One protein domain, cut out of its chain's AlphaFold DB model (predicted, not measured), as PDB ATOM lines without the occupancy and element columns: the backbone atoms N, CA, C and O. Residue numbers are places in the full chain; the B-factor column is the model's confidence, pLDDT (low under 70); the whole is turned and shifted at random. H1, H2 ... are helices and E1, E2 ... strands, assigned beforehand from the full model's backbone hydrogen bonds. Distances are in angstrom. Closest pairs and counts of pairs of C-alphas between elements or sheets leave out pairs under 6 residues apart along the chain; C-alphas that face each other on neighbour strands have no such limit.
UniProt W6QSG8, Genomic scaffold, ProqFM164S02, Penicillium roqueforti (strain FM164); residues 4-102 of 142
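Overview. This is residues 4 to 102 of the 142 residues of an uncharacterized protein of Penicillium roqueforti (strain FM164) (UniProt W6QSG8). A small three-stranded sheet stands in the middle as a thin slab between two helices: the long H1 covers part of one face with its residues 26 to 34 and spreads away from the sheet toward its first residue, as one arm of a V, while the shorter H3 covers the other face. The loose link of residues 74 to 85 lies at one far end of the model, and the stretch before H1 lies at the other. The 99 printed residues hold three named helices and three named strands, in the order H1 E1 E2 E3 H2 H3, of mixed class; the sheet runs E1 - E2 - E3, all antiparallel. The whole is loose, with a radius of gyration of the C-alphas of 15.7 A, and flat, spanning 47 by 37 by 19 A.

Along the chain. In the sheet, E1 is residues 41 to 45, E2 residues 50 to 54 and E3 residues 64 to 68, with lengths of 13.7 A, 13.0 A and 13.6 A from first to last C-alpha. C-alpha 50, where E2 begins, is at (128.686, 169.012, 153.922). H1, residues 15 to 37, is 33.0 A long and begins at C-alpha 15, at (124.753, 150.000, 162.139). H2, residues 70 to 73, is 5.0 A long. H3, residues 86 to 98, is 18.3 A long and ends at C-alpha 98, at (141.707, 179.701, 145.890).

Arrangement. E1, E2 and E3 form a meander, each strand the antiparallel neighbour of the one before. The hairpin E1 and E2 has N 44 and O 51 within hydrogen-bond range at 2.9 A, and N 53 and O 42 at 2.7 A. The hairpin E2 and E3 has N 52 and O 66 at 2.8 A. H1 and H3 are on opposite faces of the sheet, in three layers, with helices on both faces. H1 has a height over the sheet of 10.0 A, lies over E1 and E2, and runs slantwise to the strands, at 37 degrees to E1 on the local plane; the closest C-alphas of H1 and E1 are those of Met 34 and Gly 42, 7.0 A apart. H3, at a height over the sheet of 9.6 A, lies over E1 and E2 and runs along the strands, at 15 degrees to E2 on the local plane; its closest C-alphas with E1 are those of Ala 97 and Tyr 41, at 5.7 A. H2 is not on the sheet; it is close to H3 but not clearly touching, with the C-alphas of Pro 70 and Ala 86 closest at 5.4 A. H1 and H3 are apart. In H1 and H3 every O i to N i+4 pair is within hydrogen-bond range; H2 is too short for such a pair.

Size, cuts and confidence. The two C-alphas farthest apart, those of Asp 9 and Asp 79, are 47.6 A apart. The printed part has no cut. The link from H2 to H3, of 12 residues, is long; the link from E2 to E3, of 9 residues, is short, and the other links are tight. The mean pLDDT of the printed part is 82.6, and it is under 70 at residue 4 and residues 72 to 84.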
ATOM      1  N   ALA A   4     142.929 153.033 162.530       66.56
ATOM      2  CA  ALA A   4     143.581 151.815 163.004       66.56
ATOM      3  C   ALA A   4     142.854 151.190 164.198       66.56
ATOM      4  O   ALA A   4     142.862 149.976 164.377       66.56
ATOM      5  N   ARG A   5     142.222 152.028 165.017       70.62
ATOM      6  CA  ARG A   5     141.444 151.594 166.172       70.62
ATOM      7  C   ARG A   5     140.000 151.267 165.807       70.62
ATOM      8  O   ARG A   5     139.443 150.309 166.334       70.62
ATOM      9  N   ASP A   6     139.395 152.103 164.973       70.44
ATOM     10  CA  ASP A   6     137.945 152.147 164.801       70.44
ATOM     11  C   ASP A   6     137.465 151.231 163.661       70.44
ATOM     12  O   ASP A   6     136.289 150.874 163.625       70.44
ATOM     13  N   VAL A   7     138.343 150.872 162.712       72.19
ATOM     14  CA  VAL A   7     137.933 150.269 161.433       72.19
ATOM     15  C   VAL A   7     138.895 149.199 160.901       72.19
ATOM     16  O   VAL A   7     138.440 148.141 160.469       72.19
ATOM     17  N   ILE A   8     140.204 149.467 160.859       71.19
ATOM     18  CA  ILE A   8     141.180 148.555 160.236       71.19
ATOM     19  C   ILE A   8     141.275 147.269 161.066       71.19
ATOM     20  O   ILE A   8     141.455 147.327 162.281       71.19
ATOM     21  N   ASP A   9     141.155 146.118 160.399       70.69
ATOM     22  CA  ASP A   9     141.202 144.775 160.999       70.69
ATOM     23  C   ASP A   9     140.177 144.530 162.126       70.69
ATOM     24  O   ASP A   9     140.329 143.606 162.927       70.69
ATOM     25  N   GLN A  10     139.117 145.342 162.189       74.75
ATOM     26  CA  GLN A  10     137.995 145.155 163.107       74.75
ATOM     27  C   GLN A  10     136.833 144.447 162.397       74.75
ATOM     28  O   GLN A  10     136.533 144.721 161.233       74.75
ATOM     29  N   GLU A  11     136.141 143.562 163.115       72.50
ATOM     30  CA  GLU A  11     134.873 142.975 162.678       72.50
ATOM     31  C   GLU A  11     133.721 143.598 163.470       72.50
ATOM     32  O   GLU A  11     133.781 143.714 164.696       72.50
ATOM     33  N   GLY A  12     132.652 143.978 162.774       75.38
ATOM     34  CA  GLY A  12     131.437 144.485 163.395       75.38
ATOM     35  C   GLY A  12     130.214 144.227 162.524       75.38
ATOM     36  O   GLY A  12     130.289 144.208 161.296       75.38
ATOM     37  N   ASP A  13     129.076 144.007 163.175       79.38
ATOM     38  CA  ASP A  13     127.787 143.713 162.545       79.38
ATOM     39  C   ASP A  13     126.707 144.757 162.881       79.38
ATOM     40  O   ASP A  13     125.538 144.578 162.537       79.38
ATOM     41  N   THR A  14     127.092 145.870 163.514       83.00
ATOM     42  CA  THR A  14     126.178 146.939 163.928       83.00
ATOM     43  C   THR A  14     126.056 148.049 162.886       83.00
ATOM     44  O   THR A  14     126.933 148.251 162.041       83.00
ATOM     45  N   PHE A  15     124.961 148.812 162.967       79.44
ATOM     46  CA  PHE A  15     124.753 150.000 162.139       79.44
ATOM     47  C   PHE A  15     125.900 151.006 162.304       79.44
ATOM     48  O   PHE A  15     126.443 151.492 161.315       79.44
ATOM     49  N   GLU A  16     126.309 151.279 163.545       84.44
ATOM     50  CA  GLU A  16     127.366 152.234 163.871       84.44
ATOM     51  C   GLU A  16     128.711 151.815 163.281       84.44
ATOM     52  O   GLU A  16     129.440 152.667 162.774       84.44
ATOM     53  N   PHE A  17     129.027 150.515 163.304       84.94
ATOM     54  CA  PHE A  17     130.250 149.997 162.702       84.94
ATOM     55  C   PHE A  17     130.249 150.214 161.188       84.94
ATOM     56  O   PHE A  17     131.171 150.828 160.658       84.94
ATOM     57  N   TYR A  18     129.191 149.788 160.490       84.88
ATOM     58  CA  TYR A  18     129.100 149.965 159.040       84.88
ATOM     59  C   TYR A  18     129.062 151.439 158.624       84.88
ATOM     60  O   TYR A  18     129.692 151.804 157.632       84.88
ATOM     61  N   ALA A  19     128.373 152.298 159.379       85.00
ATOM     62  CA  ALA A  19     128.354 153.738 159.135       85.00
ATOM     63  C   ALA A  19     129.745 154.360 159.335       85.00
ATOM     64  O   ALA A  19     130.210 155.113 158.479       85.00
ATOM     65  N   THR A  20     130.437 154.003 160.420       86.62
ATOM     66  CA  THR A  20     131.807 154.460 160.700       86.62
ATOM     67  C   THR A  20     132.770 153.983 159.619       86.62
ATOM     68  O   THR A  20     133.541 154.783 159.092       86.62
ATOM     69  N   TYR A  21     132.678 152.711 159.225       85.88
ATOM     70  CA  TYR A  21     133.504 152.128 158.174       85.88
ATOM     71  C   TYR A  21     133.274 152.806 156.821       85.88
ATOM     72  O   TYR A  21     134.224 153.093 156.094       85.88
ATOM     73  N   LEU A  22     132.019 153.120 156.497       86.38
ATOM     74  CA  LEU A  22     131.679 153.828 155.271       86.38
ATOM     75  C   LEU A  22     132.259 155.245 155.262       86.38
ATOM     76  O   LEU A  22     132.888 155.637 154.283       86.38
ATOM     77  N   VAL A  23     132.083 155.999 156.351       88.19
ATOM     78  CA  VAL A  23     132.645 157.351 156.487       88.19
ATOM     79  C   VAL A  23     134.167 157.310 156.375       88.19
ATOM     80  O   VAL A  23     134.739 158.084 155.611       88.19
ATOM     81  N   ALA A  24     134.816 156.374 157.069       88.31
ATOM     82  CA  ALA A  24     136.252 156.141 156.988       88.31
ATOM     83  C   ALA A  24     136.726 155.898 155.548       88.31
ATOM     84  O   ALA A  24     137.669 156.546 155.096       88.31
ATOM     85  N   ALA A  25     136.053 155.009 154.812       87.69
ATOM     86  CA  ALA A  25     136.399 154.706 153.428       87.69
ATOM     87  C   ALA A  25     136.227 155.922 152.504       87.69
ATOM     88  O   ALA A  25     137.120 156.215 151.711       87.69
ATOM     89  N   VAL A  26     135.122 156.669 152.632       90.06
ATOM     90  CA  VAL A  26     134.884 157.874 151.817       90.06
ATOM     91  C   VAL A  26     135.928 158.951 152.113       90.06
ATOM     92  O   VAL A  26     136.491 159.517 151.177       90.06
ATOM     93  N   VAL A  27     136.211 159.224 153.393       90.94
ATOM     94  CA  VAL A  27     137.197 160.239 153.803       90.94
ATOM     95  C   VAL A  27     138.598 159.850 153.342       90.94
ATOM     96  O   VAL A  27     139.316 160.696 152.819       90.94
ATOM     97  N   THR A  28     138.972 158.576 153.463       90.06
ATOM     98  CA  THR A  28     140.284 158.095 153.012       90.06
ATOM     99  C   THR A  28     140.426 158.213 151.498       90.06
ATOM    100  O   THR A  28     141.466 158.639 151.005       90.06
ATOM    101  N   GLN A  29     139.368 157.905 150.747       88.62
ATOM    102  CA  GLN A  29     139.396 157.995 149.293       88.62
ATOM    103  C   GLN A  29     139.533 159.441 148.797       88.62
ATOM    104  O   GLN A  29     140.381 159.713 147.951       88.62
ATOM    105  N   ILE A  30     138.732 160.379 149.318       91.50
ATOM    106  CA  ILE A  30     138.874 161.791 148.928       91.50
ATOM    107  C   ILE A  30     140.215 162.362 149.392       91.50
ATOM    108  O   ILE A  30     140.830 163.116 148.646       91.50
ATOM    109  N   PHE A  31     140.704 161.961 150.566       91.00
ATOM    110  CA  PHE A  31     142.017 162.355 151.058       91.00
ATOM    111  C   PHE A  31     143.137 161.915 150.107       91.00
ATOM    112  O   PHE A  31     143.966 162.740 149.741       91.00
ATOM    113  N   LEU A  32     143.119 160.667 149.625       89.19
ATOM    114  CA  LEU A  32     144.080 160.201 148.618       89.19
ATOM    115  C   LEU A  32     144.023 161.051 147.341       89.19
ATOM    116  O   LEU A  32     145.057 161.518 146.877       89.19
ATOM    117  N   TYR A  33     142.827 161.354 146.826       88.94
ATOM    118  CA  TYR A  33     142.703 162.228 145.653       88.94
ATOM    119  C   TYR A  33     143.224 163.646 145.891       88.94
ATOM    120  O   TYR A  33     143.767 164.261 144.971       88.94
ATOM    121  N   MET A  34     143.050 164.172 147.103       91.19
ATOM    122  CA  MET A  34     143.557 165.484 147.488       91.19
ATOM    123  C   MET A  34     145.090 165.509 147.502       91.19
ATOM    124  O   MET A  34     145.676 166.431 146.936       91.19
ATOM    125  N   ILE A  35     145.728 164.475 148.060       89.31
ATOM    126  CA  ILE A  35     147.188 164.299 148.031       89.31
ATOM    127  C   ILE A  35     147.697 164.181 146.587       89.31
ATOM    128  O   ILE A  35     148.589 164.933 146.192       89.31
ATOM    129  N   ASP A  36     147.096 163.294 145.789       86.62
ATOM    130  CA  ASP A  36     147.510 163.029 144.404       86.62
ATOM    131  C   ASP A  36     147.369 164.268 143.508       86.62
ATOM    132  O   ASP A  36     148.182 164.499 142.613       86.62
ATOM    133  N   SER A  37     146.339 165.084 143.750       86.19
ATOM    134  CA  SER A  37     146.074 166.306 142.980       86.19
ATOM    135  C   SER A  37     146.777 167.545 143.542       86.19
ATOM    136  O   SER A  37     146.691 168.605 142.927       86.19
ATOM    137  N   GLY A  38     147.431 167.444 144.704       86.25
ATOM    138  CA  GLY A  38     148.091 168.577 145.359       86.25
ATOM    139  C   GLY A  38     147.146 169.653 145.867       86.25
ATOM    140  O   GLY A  38     147.486 170.832 145.831       86.25
ATOM    141  N   VAL A  39     145.947 169.274 146.307       88.94
ATOM    142  CA  VAL A  39     144.963 170.223 146.837       88.94
ATOM    143  C   VAL A  39     144.780 170.015 148.332       88.94
ATOM    144  O   VAL A  39     144.592 168.902 148.810       88.94
ATOM    145  N   GLN A  40     144.788 171.107 149.091       91.19
ATOM    146  CA  GLN A  40     144.619 171.040 150.546       91.19
ATOM    147  C   GLN A  40     143.164 171.072 150.990       91.19
ATOM    148  O   GLN A  40     142.862 170.700 152.120       91.19
ATOM    149  N   TYR A  41     142.268 171.537 150.124       93.06
ATOM    150  CA  TYR A  41     140.869 171.785 150.440       93.06
ATOM    151  C   TYR A  41     139.981 170.875 149.599       93.06
ATOM    152  O   TYR A  41     140.074 170.849 148.374       93.06
ATOM    153  N   GLY A  42     139.097 170.145 150.266       92.44
ATOM    154  CA  GLY A  42     138.120 169.268 149.632       92.44
ATOM    155  C   GLY A  42     136.836 169.234 150.442       92.44
ATOM    156  O   GLY A  42     136.787 169.728 151.565       92.44
ATOM    157  N   TYR A  43     135.768 168.676 149.888       93.31
ATOM    158  CA  TYR A  43     134.560 168.439 150.669       93.31
ATOM    159  C   TYR A  43     133.751 167.266 150.125       93.31
ATOM    160  O   TYR A  43     133.802 166.941 148.939       93.31
ATOM    161  N   ILE A  44     132.964 166.658 151.007       92.31
ATOM    162  CA  ILE A  44     131.969 165.637 150.683       92.31
ATOM    163  C   ILE A  44     130.590 166.273 150.831       92.31
ATOM    164  O   ILE A  44     130.325 166.964 151.814       92.31
ATOM    165  N   CYS A  45     129.699 166.031 149.871       88.56
ATOM    166  CA  CYS A  45     128.303 166.452 149.944       88.56
ATOM    167  C   CYS A  45     127.400 165.220 149.947       88.56
ATOM    168  O   CYS A  45     127.451 164.408 149.024       88.56
ATOM    169  N   THR A  46     126.554 165.097 150.970       85.81
ATOM    170  CA  THR A  46     125.542 164.030 151.065       85.81
ATOM    171  C   THR A  46     124.163 164.485 150.578       85.81
ATOM    172  O   THR A  46     123.206 163.718 150.623       85.81
ATOM    173  N   GLY A  47     124.038 165.741 150.137       81.00
ATOM    174  CA  GLY A  47     122.768 166.405 149.824       81.00
ATOM    175  C   GLY A  47     122.084 167.022 151.049       81.00
ATOM    176  O   GLY A  47     121.405 168.036 150.916       81.00
ATOM    177  N   GLU A  48     122.313 166.463 152.239       81.44
ATOM    178  CA  GLU A  48     121.798 166.987 153.513       81.44
ATOM    179  C   GLU A  48     122.878 167.685 154.344       81.44
ATOM    180  O   GLU A  48     122.588 168.646 155.058       81.44
ATOM    181  N   ALA A  49     124.123 167.219 154.231       87.06
ATOM    182  CA  ALA A  49     125.266 167.719 154.972       87.06
ATOM    183  C   ALA A  49     126.485 167.907 154.064       87.06
ATOM    184  O   ALA A  49     126.644 167.235 153.037       87.06
ATOM    185  N   PHE A  50     127.365 168.805 154.491       89.00
ATOM    186  CA  PHE A  50     128.686 169.012 153.922       89.00
ATOM    187  C   PHE A  50     129.741 168.622 154.949       89.00
ATOM    188  O   PHE A  50     129.674 169.039 156.102       89.00
ATOM    189  N   VAL A  51     130.730 167.845 154.522       92.19
ATOM    190  CA  VAL A  51     131.935 167.567 155.307       92.19
ATOM    191  C   VAL A  51     133.085 168.247 154.589       92.19
ATOM    192  O   VAL A  51     133.569 167.740 153.582       92.19
ATOM    193  N   PHE A  52     133.478 169.421 155.067       92.62
ATOM    194  CA  PHE A  52     134.637 170.145 154.558       92.62
ATOM    195  C   PHE A  52     135.909 169.526 155.118       92.62
ATOM    196  O   PHE A  52     135.941 169.165 156.291       92.62
ATOM    197  N   LEU A  53     136.937 169.403 154.287       94.62
ATOM    198  CA  LEU A  53     138.193 168.731 154.584       94.62
ATOM    199  C   LEU A  53     139.365 169.664 154.305       94.62
ATOM    200  O   LEU A  53     139.406 170.319 153.263       94.62
ATOM    201  N   TYR A  54     140.325 169.692 155.221       93.88
ATOM    202  CA  TYR A  54     141.538 170.489 155.101       93.88
ATOM    203  C   TYR A  54     142.767 169.666 155.493       93.88
ATOM    204  O   TYR A  54     142.779 169.055 156.563       93.88
ATOM    205  N   ILE A  55     143.792 169.662 154.641       92.31
ATOM    206  CA  ILE A  55     145.085 169.029 154.915       92.31
ATOM    207  C   ILE A  55     146.081 170.119 155.327       92.31
ATOM    208  O   ILE A  55     146.410 170.975 154.499       92.31
ATOM    209  N   PRO A  56     146.568 170.121 156.580       89.75
ATOM    210  CA  PRO A  56     147.535 171.107 157.040       89.75
ATOM    211  C   PRO A  56     148.855 171.060 156.255       89.75
ATOM    212  O   PRO A  56     149.342 169.995 155.879       89.75
ATOM    213  N   ASN A  57     149.463 172.229 156.041       85.62
ATOM    214  CA  ASN A  57     150.773 172.344 155.386       85.62
ATOM    215  C   ASN A  57     151.896 171.642 156.161       85.62
ATOM    216  O   ASN A  57     152.832 171.119 155.566       85.62
ATOM    217  N   ASP A  58     151.824 171.655 157.487       86.25
ATOM    218  CA  ASP A  58     152.837 171.106 158.386       86.25
ATOM    219  C   ASP A  58     152.754 169.582 158.534       86.25
ATOM    220  O   ASP A  58     153.766 168.932 158.811       86.25
ATOM    221  N   ASP A  59     151.574 168.998 158.318       86.69
ATOM    222  CA  ASP A  59     151.374 167.558 158.421       86.69
ATOM    223  C   ASP A  59     150.436 167.008 157.330       86.69
ATOM    224  O   ASP A  59     149.218 166.965 157.527       86.69
ATOM    225  N   PRO A  60     150.987 166.494 156.211       86.38
ATOM    226  CA  PRO A  60     150.191 165.908 155.139       86.38
ATOM    227  C   PRO A  60     149.541 164.577 155.526       86.38
ATOM    228  O   PRO A  60     148.818 164.009 154.718       86.38
ATOM    229  N   THR A  61     149.804 164.040 156.724       87.25
ATOM    230  CA  THR A  61     149.237 162.755 157.173       87.25
ATOM    231  C   THR A  61     147.906 162.896 157.904       87.25
ATOM    232  O   THR A  61     147.256 161.895 158.207       87.25
ATOM    233  N   VAL A  62     147.485 164.133 158.172       88.19
ATOM    234  CA  VAL A  62     146.261 164.445 158.906       88.19
ATOM    235  C   VAL A  62     145.296 165.188 157.996       88.19
ATOM    236  O   VAL A  62     145.655 166.154 157.332       88.19
ATOM    237  N   VAL A  63     144.031 164.777 158.031       91.69
ATOM    238  CA  VAL A  63     142.926 165.546 157.460       91.69
ATOM    239  C   VAL A  63     142.040 166.064 158.585       91.69
ATOM    240  O   VAL A  63     141.534 165.310 159.418       91.69
ATOM    241  N   GLN A  64     141.875 167.379 158.629       92.25
ATOM    242  CA  GLN A  64     140.920 168.042 159.502       92.25
ATOM    243  C   GLN A  64     139.571 168.097 158.801       92.25
ATOM    244  O   GLN A  64     139.513 168.230 157.579       92.25
ATOM    245  N   TYR A  65     138.486 168.015 159.569       92.38
ATOM    246  CA  TYR A  65     137.145 168.093 159.012       92.38
ATOM    247  C   TYR A  65     136.261 169.082 159.765       92.38
ATOM    248  O   TYR A  65     136.394 169.275 160.974       92.38
ATOM    249  N   PHE A  66     135.314 169.664 159.037       89.25
ATOM    250  CA  PHE A  66     134.227 170.464 159.577       89.25
ATOM    251  C   PHE A  66     132.902 169.982 158.981       89.25
ATOM    252  O   PHE A  66     132.738 169.941 157.762       89.25
ATOM    253  N   LEU A  67     131.965 169.590 159.847       86.69
ATOM    254  CA  LEU A  67     130.628 169.149 159.454       86.69
ATOM    255  C   LEU A  67     129.669 170.341 159.480       86.69
ATOM    256  O   LEU A  67     129.523 170.992 160.511       86.69
ATOM    257  N   CYS A  68     128.974 170.566 158.371       82.81
ATOM    258  CA  CYS A  68     127.853 171.486 158.280       82.81
ATOM    259  C   CYS A  68     126.579 170.745 157.893       82.81
ATOM    260  O   CYS A  68     126.571 169.939 156.962       82.81
ATOM    261  N   ILE A  69     125.481 171.094 158.560       85.06
ATOM    262  CA  ILE A  69     124.133 170.678 158.199       85.06
ATOM    263  C   ILE A  69     123.319 171.959 157.989       85.06
ATOM    264  O   ILE A  69     122.725 172.475 158.937       85.06
ATOM    265  N   PRO A  70     123.247 172.494 156.754       75.69
ATOM    266  CA  PRO A  70     122.682 173.821 156.499       75.69
ATOM    267  C   PRO A  70     121.261 174.009 157.046       75.69
ATOM    268  O   PRO A  70     120.922 175.067 157.569       75.69
ATOM    269  N   ASN A  71     120.431 172.963 156.971       70.94
ATOM    270  CA  ASN A  71     119.054 172.990 157.474       70.94
ATOM    271  C   ASN A  71     118.956 173.089 159.006       70.94
ATOM    272  O   ASN A  71     117.915 173.494 159.515       70.94
ATOM    273  N   GLN A  72     120.004 172.702 159.736       69.00
ATOM    274  CA  GLN A  72     120.084 172.812 161.195       69.00
ATOM    275  C   GLN A  72     120.866 174.061 161.627       69.00
ATOM    276  O   GLN A  72     120.535 174.673 162.642       69.00
ATOM    277  N   ASP A  73     121.858 174.472 160.836       63.06
ATOM    278  CA  ASP A  73     122.761 175.580 161.161       63.06
ATOM    279  C   ASP A  73     122.132 176.966 160.915       63.06
ATOM    280  O   ASP A  73     122.519 177.958 161.549       63.06
ATOM    281  N   VAL A  74     121.140 177.061 160.020       61.78
ATOM    282  CA  VAL A  74     120.383 178.296 159.759       61.78
ATOM    283  C   VAL A  74     119.292 178.475 160.820       61.78
ATOM    284  O   VAL A  74     118.183 177.960 160.693       61.78
ATOM    285  N   GLN A  75     119.575 179.265 161.858       61.09
ATOM    286  CA  GLN A  75     118.543 179.723 162.794       61.09
ATOM    287  C   GLN A  75     117.810 180.952 162.250       61.09
ATOM    288  O   GLN A  75     118.414 181.841 161.653       61.09
ATOM    289  N   ALA A  76     116.488 181.005 162.439       58.16
ATOM    290  CA  ALA A  76     115.626 182.023 161.836       58.16
ATOM    291  C   ALA A  76     115.880 183.461 162.336       58.16
ATOM    292  O   ALA A  76     115.455 184.396 161.660       58.16
ATOM    293  N   ASP A  77     116.593 183.640 163.451       60.66
ATOM    294  CA  ASP A  77     116.749 184.926 164.153       60.66
ATOM    295  C   ASP A  77     118.214 185.396 164.277       60.66
ATOM    296  O   ASP A  77     118.552 186.184 165.151       60.66
ATOM    297  N   ASP A  78     119.112 184.883 163.428       64.25
ATOM    298  CA  ASP A  78     120.532 185.258 163.443       64.25
ATOM    299  C   ASP A  78     120.852 186.240 162.298       64.25
ATOM    300  O   ASP A  78     120.534 185.980 161.133       64.25
ATOM    301  N   ASP A  79     121.522 187.358 162.590       63.03
ATOM    302  CA  ASP A  79     121.947 188.346 161.579       63.03
ATOM    303  C   ASP A  79     122.891 187.724 160.523       63.03
ATOM    304  O   ASP A  79     123.052 188.241 159.413       63.03
ATOM    305  N   TRP A  80     123.466 186.553 160.821       62.31
ATOM    306  CA  TRP A  80     124.395 185.806 159.966       62.31
ATOM    307  C   TRP A  80     123.776 184.674 159.140       62.31
ATOM    308  O   TRP A  80     124.496 183.841 158.583       62.31
ATOM    309  N   ARG A  81     122.447 184.662 158.989       62.66
ATOM    310  CA  ARG A  81     121.690 183.643 158.231       62.66
ATOM    311  C   ARG A  81     122.214 183.354 156.824       62.66
ATOM    312  O   ARG A  81     122.203 182.199 156.410       62.66
ATOM    313  N   LEU A  82     122.684 184.368 156.093       61.78
ATOM    314  CA  LEU A  82     123.187 184.192 154.723       61.78
ATOM    315  C   LEU A  82     124.483 183.362 154.676       61.78
ATOM    316  O   LEU A  82     124.647 182.537 153.775       61.78
ATOM    317  N   TYR A  83     125.364 183.518 155.671       60.56
ATOM    318  CA  TYR A  83     126.657 182.827 155.741       60.56
ATOM    319  C   TYR A  83     126.535 181.350 156.131       60.56
ATOM    320  O   TYR A  83     127.430 180.563 155.840       60.56
ATOM    321  N   ARG A  84     125.420 180.955 156.761       68.94
ATOM    322  CA  ARG A  84     125.158 179.566 157.179       68.94
ATOM    323  C   ARG A  84     124.379 178.748 156.155       68.94
ATOM    324  O   ARG A  84     124.104 177.574 156.379       68.94
ATOM    325  N   THR A  85     124.026 179.351 155.022       77.00
ATOM    326  CA  THR A  85     123.456 178.600 153.903       77.00
ATOM    327  C   THR A  85     124.509 177.677 153.289       77.00
ATOM    328  O   THR A  85     125.697 177.999 153.291       77.00
ATOM    329  N   ALA A  86     124.063 176.571 152.686       78.31
ATOM    330  CA  ALA A  86     124.926 175.676 151.912       78.31
ATOM    331  C   ALA A  86     125.791 176.448 150.899       78.31
ATOM    332  O   ALA A  86     126.996 176.240 150.801       78.31
ATOM    333  N   ILE A  87     125.172 177.392 150.183       82.69
ATOM    334  CA  ILE A  87     125.836 178.213 149.165       82.69
ATOM    335  C   ILE A  87     126.871 179.142 149.805       82.69
ATOM    336  O   ILE A  87     127.985 179.239 149.299       82.69
ATOM    337  N   GLY A  88     126.521 179.809 150.909       84.12
ATOM    338  CA  GLY A  88     127.425 180.716 151.614       84.12
ATOM    339  C   GLY A  88     128.677 180.003 152.117       84.12
ATOM    340  O   GLY A  88     129.785 180.499 151.919       84.12
ATOM    341  N   GLN A  89     128.513 178.808 152.684       83.94
ATOM    342  CA  GLN A  89     129.641 178.018 153.160       83.94
ATOM    343  C   GLN A  89     130.508 177.465 152.030       83.94
ATOM    344  O   GLN A  89     131.727 177.603 152.085       83.94
ATOM    345  N   VAL A  90     129.903 176.899 150.979       87.31
ATOM    346  CA  VAL A  90     130.656 176.410 149.811       87.31
ATOM    347  C   VAL A  90     131.420 177.553 149.144       87.31
ATOM    348  O   VAL A  90     132.582 177.380 148.783       87.31
ATOM    349  N   LEU A  91     130.812 178.738 149.020       89.12
ATOM    350  CA  LEU A  91     131.479 179.919 148.476       89.12
ATOM    351  C   LEU A  91     132.674 180.339 149.339       89.12
ATOM    352  O   LEU A  91     133.765 180.517 148.807       89.12
ATOM    353  N   ALA A  92     132.482 180.480 150.653       88.50
ATOM    354  CA  ALA A  92     133.551 180.867 151.571       88.50
ATOM    355  C   ALA A  92     134.718 179.869 151.527       88.50
ATOM    356  O   ALA A  92     135.873 180.273 151.407       88.50
ATOM    357  N   PHE A  93     134.408 178.573 151.539       89.56
ATOM    358  CA  PHE A  93     135.400 177.509 151.457       89.56
ATOM    359  C   PHE A  93     136.154 177.517 150.121       89.56
ATOM    360  O   PHE A  93     137.373 177.395 150.095       89.56
ATOM    361  N   THR A  94     135.448 177.739 149.008       90.69
ATOM    362  CA  THR A  94     136.068 177.848 147.677       90.69
ATOM    363  C   THR A  94     137.006 179.050 147.598       90.69
ATOM    364  O   THR A  94     138.107 178.939 147.069       90.69
ATOM    365  N   LEU A  95     136.602 180.202 148.144       92.31
ATOM    366  CA  LEU A  95     137.463 181.386 148.195       92.31
ATOM    367  C   LEU A  95     138.710 181.140 149.048       92.31
ATOM    368  O   LEU A  95     139.791 181.576 148.669       92.31
ATOM    369  N   GLN A  96     138.573 180.421 150.162       89.94
ATOM    370  CA  GLN A  96     139.708 180.041 151.000       89.94
ATOM    371  C   GLN A  96     140.661 179.088 150.269       89.94
ATOM    372  O   GLN A  96     141.868 179.292 150.325       89.94
ATOM    373  N   ALA A  97     140.129 178.111 149.530       90.25
ATOM    374  CA  ALA A  97     140.923 177.192 148.719       90.25
ATOM    375  C   ALA A  97     141.688 177.908 147.593       90.25
ATOM    376  O   ALA A  97     142.841 177.593 147.340       90.25
ATOM    377  N   LEU A  98     141.067 178.897 146.941       88.88
ATOM    378  CA  LEU A  98     141.707 179.701 145.890       88.88
ATOM    379  C   LEU A  98     142.755 180.683 146.427       88.88
ATOM    380  O   LEU A  98     143.634 181.103 145.681       88.88
ATOM    381  N   ALA A  99     142.623 181.098 147.686       89.19
ATOM    382  CA  ALA A  99     143.574 181.976 148.358       89.19
ATOM    383  C   ALA A  99     144.719 181.210 149.040       89.19
ATOM    384  O   ALA A  99     145.614 181.847 149.597       89.19
ATOM    385  N   ALA A 100     144.669 179.875 149.044       85.88
ATOM    386  CA  ALA A 100     145.702 179.036 149.625       85.88
ATOM    387  C   ALA A 100     147.012 179.158 148.837       85.88
ATOM    388  O   ALA A 100     147.008 179.385 147.628       85.88
ATOM    389  N   GLU A 101     148.130 179.025 149.544       81.56
ATOM    390  CA  GLU A 101     149.447 178.992 148.914       81.56
ATOM    391  C   GLU A 101     149.634 177.683 148.138       81.56
ATOM    392  O   GLU A 101     149.122 176.636 148.537       81.56
ATOM    393  N   ASP A 102     150.383 177.746 147.036       79.00
ATOM    394  CA  ASP A 102     150.743 176.551 146.278       79.00
ATOM    395  C   ASP A 102     151.594 175.612 147.146       79.00
ATOM    396  O   ASP A 102     152.549 176.032 147.809       79.00
TER     397      ASP A 102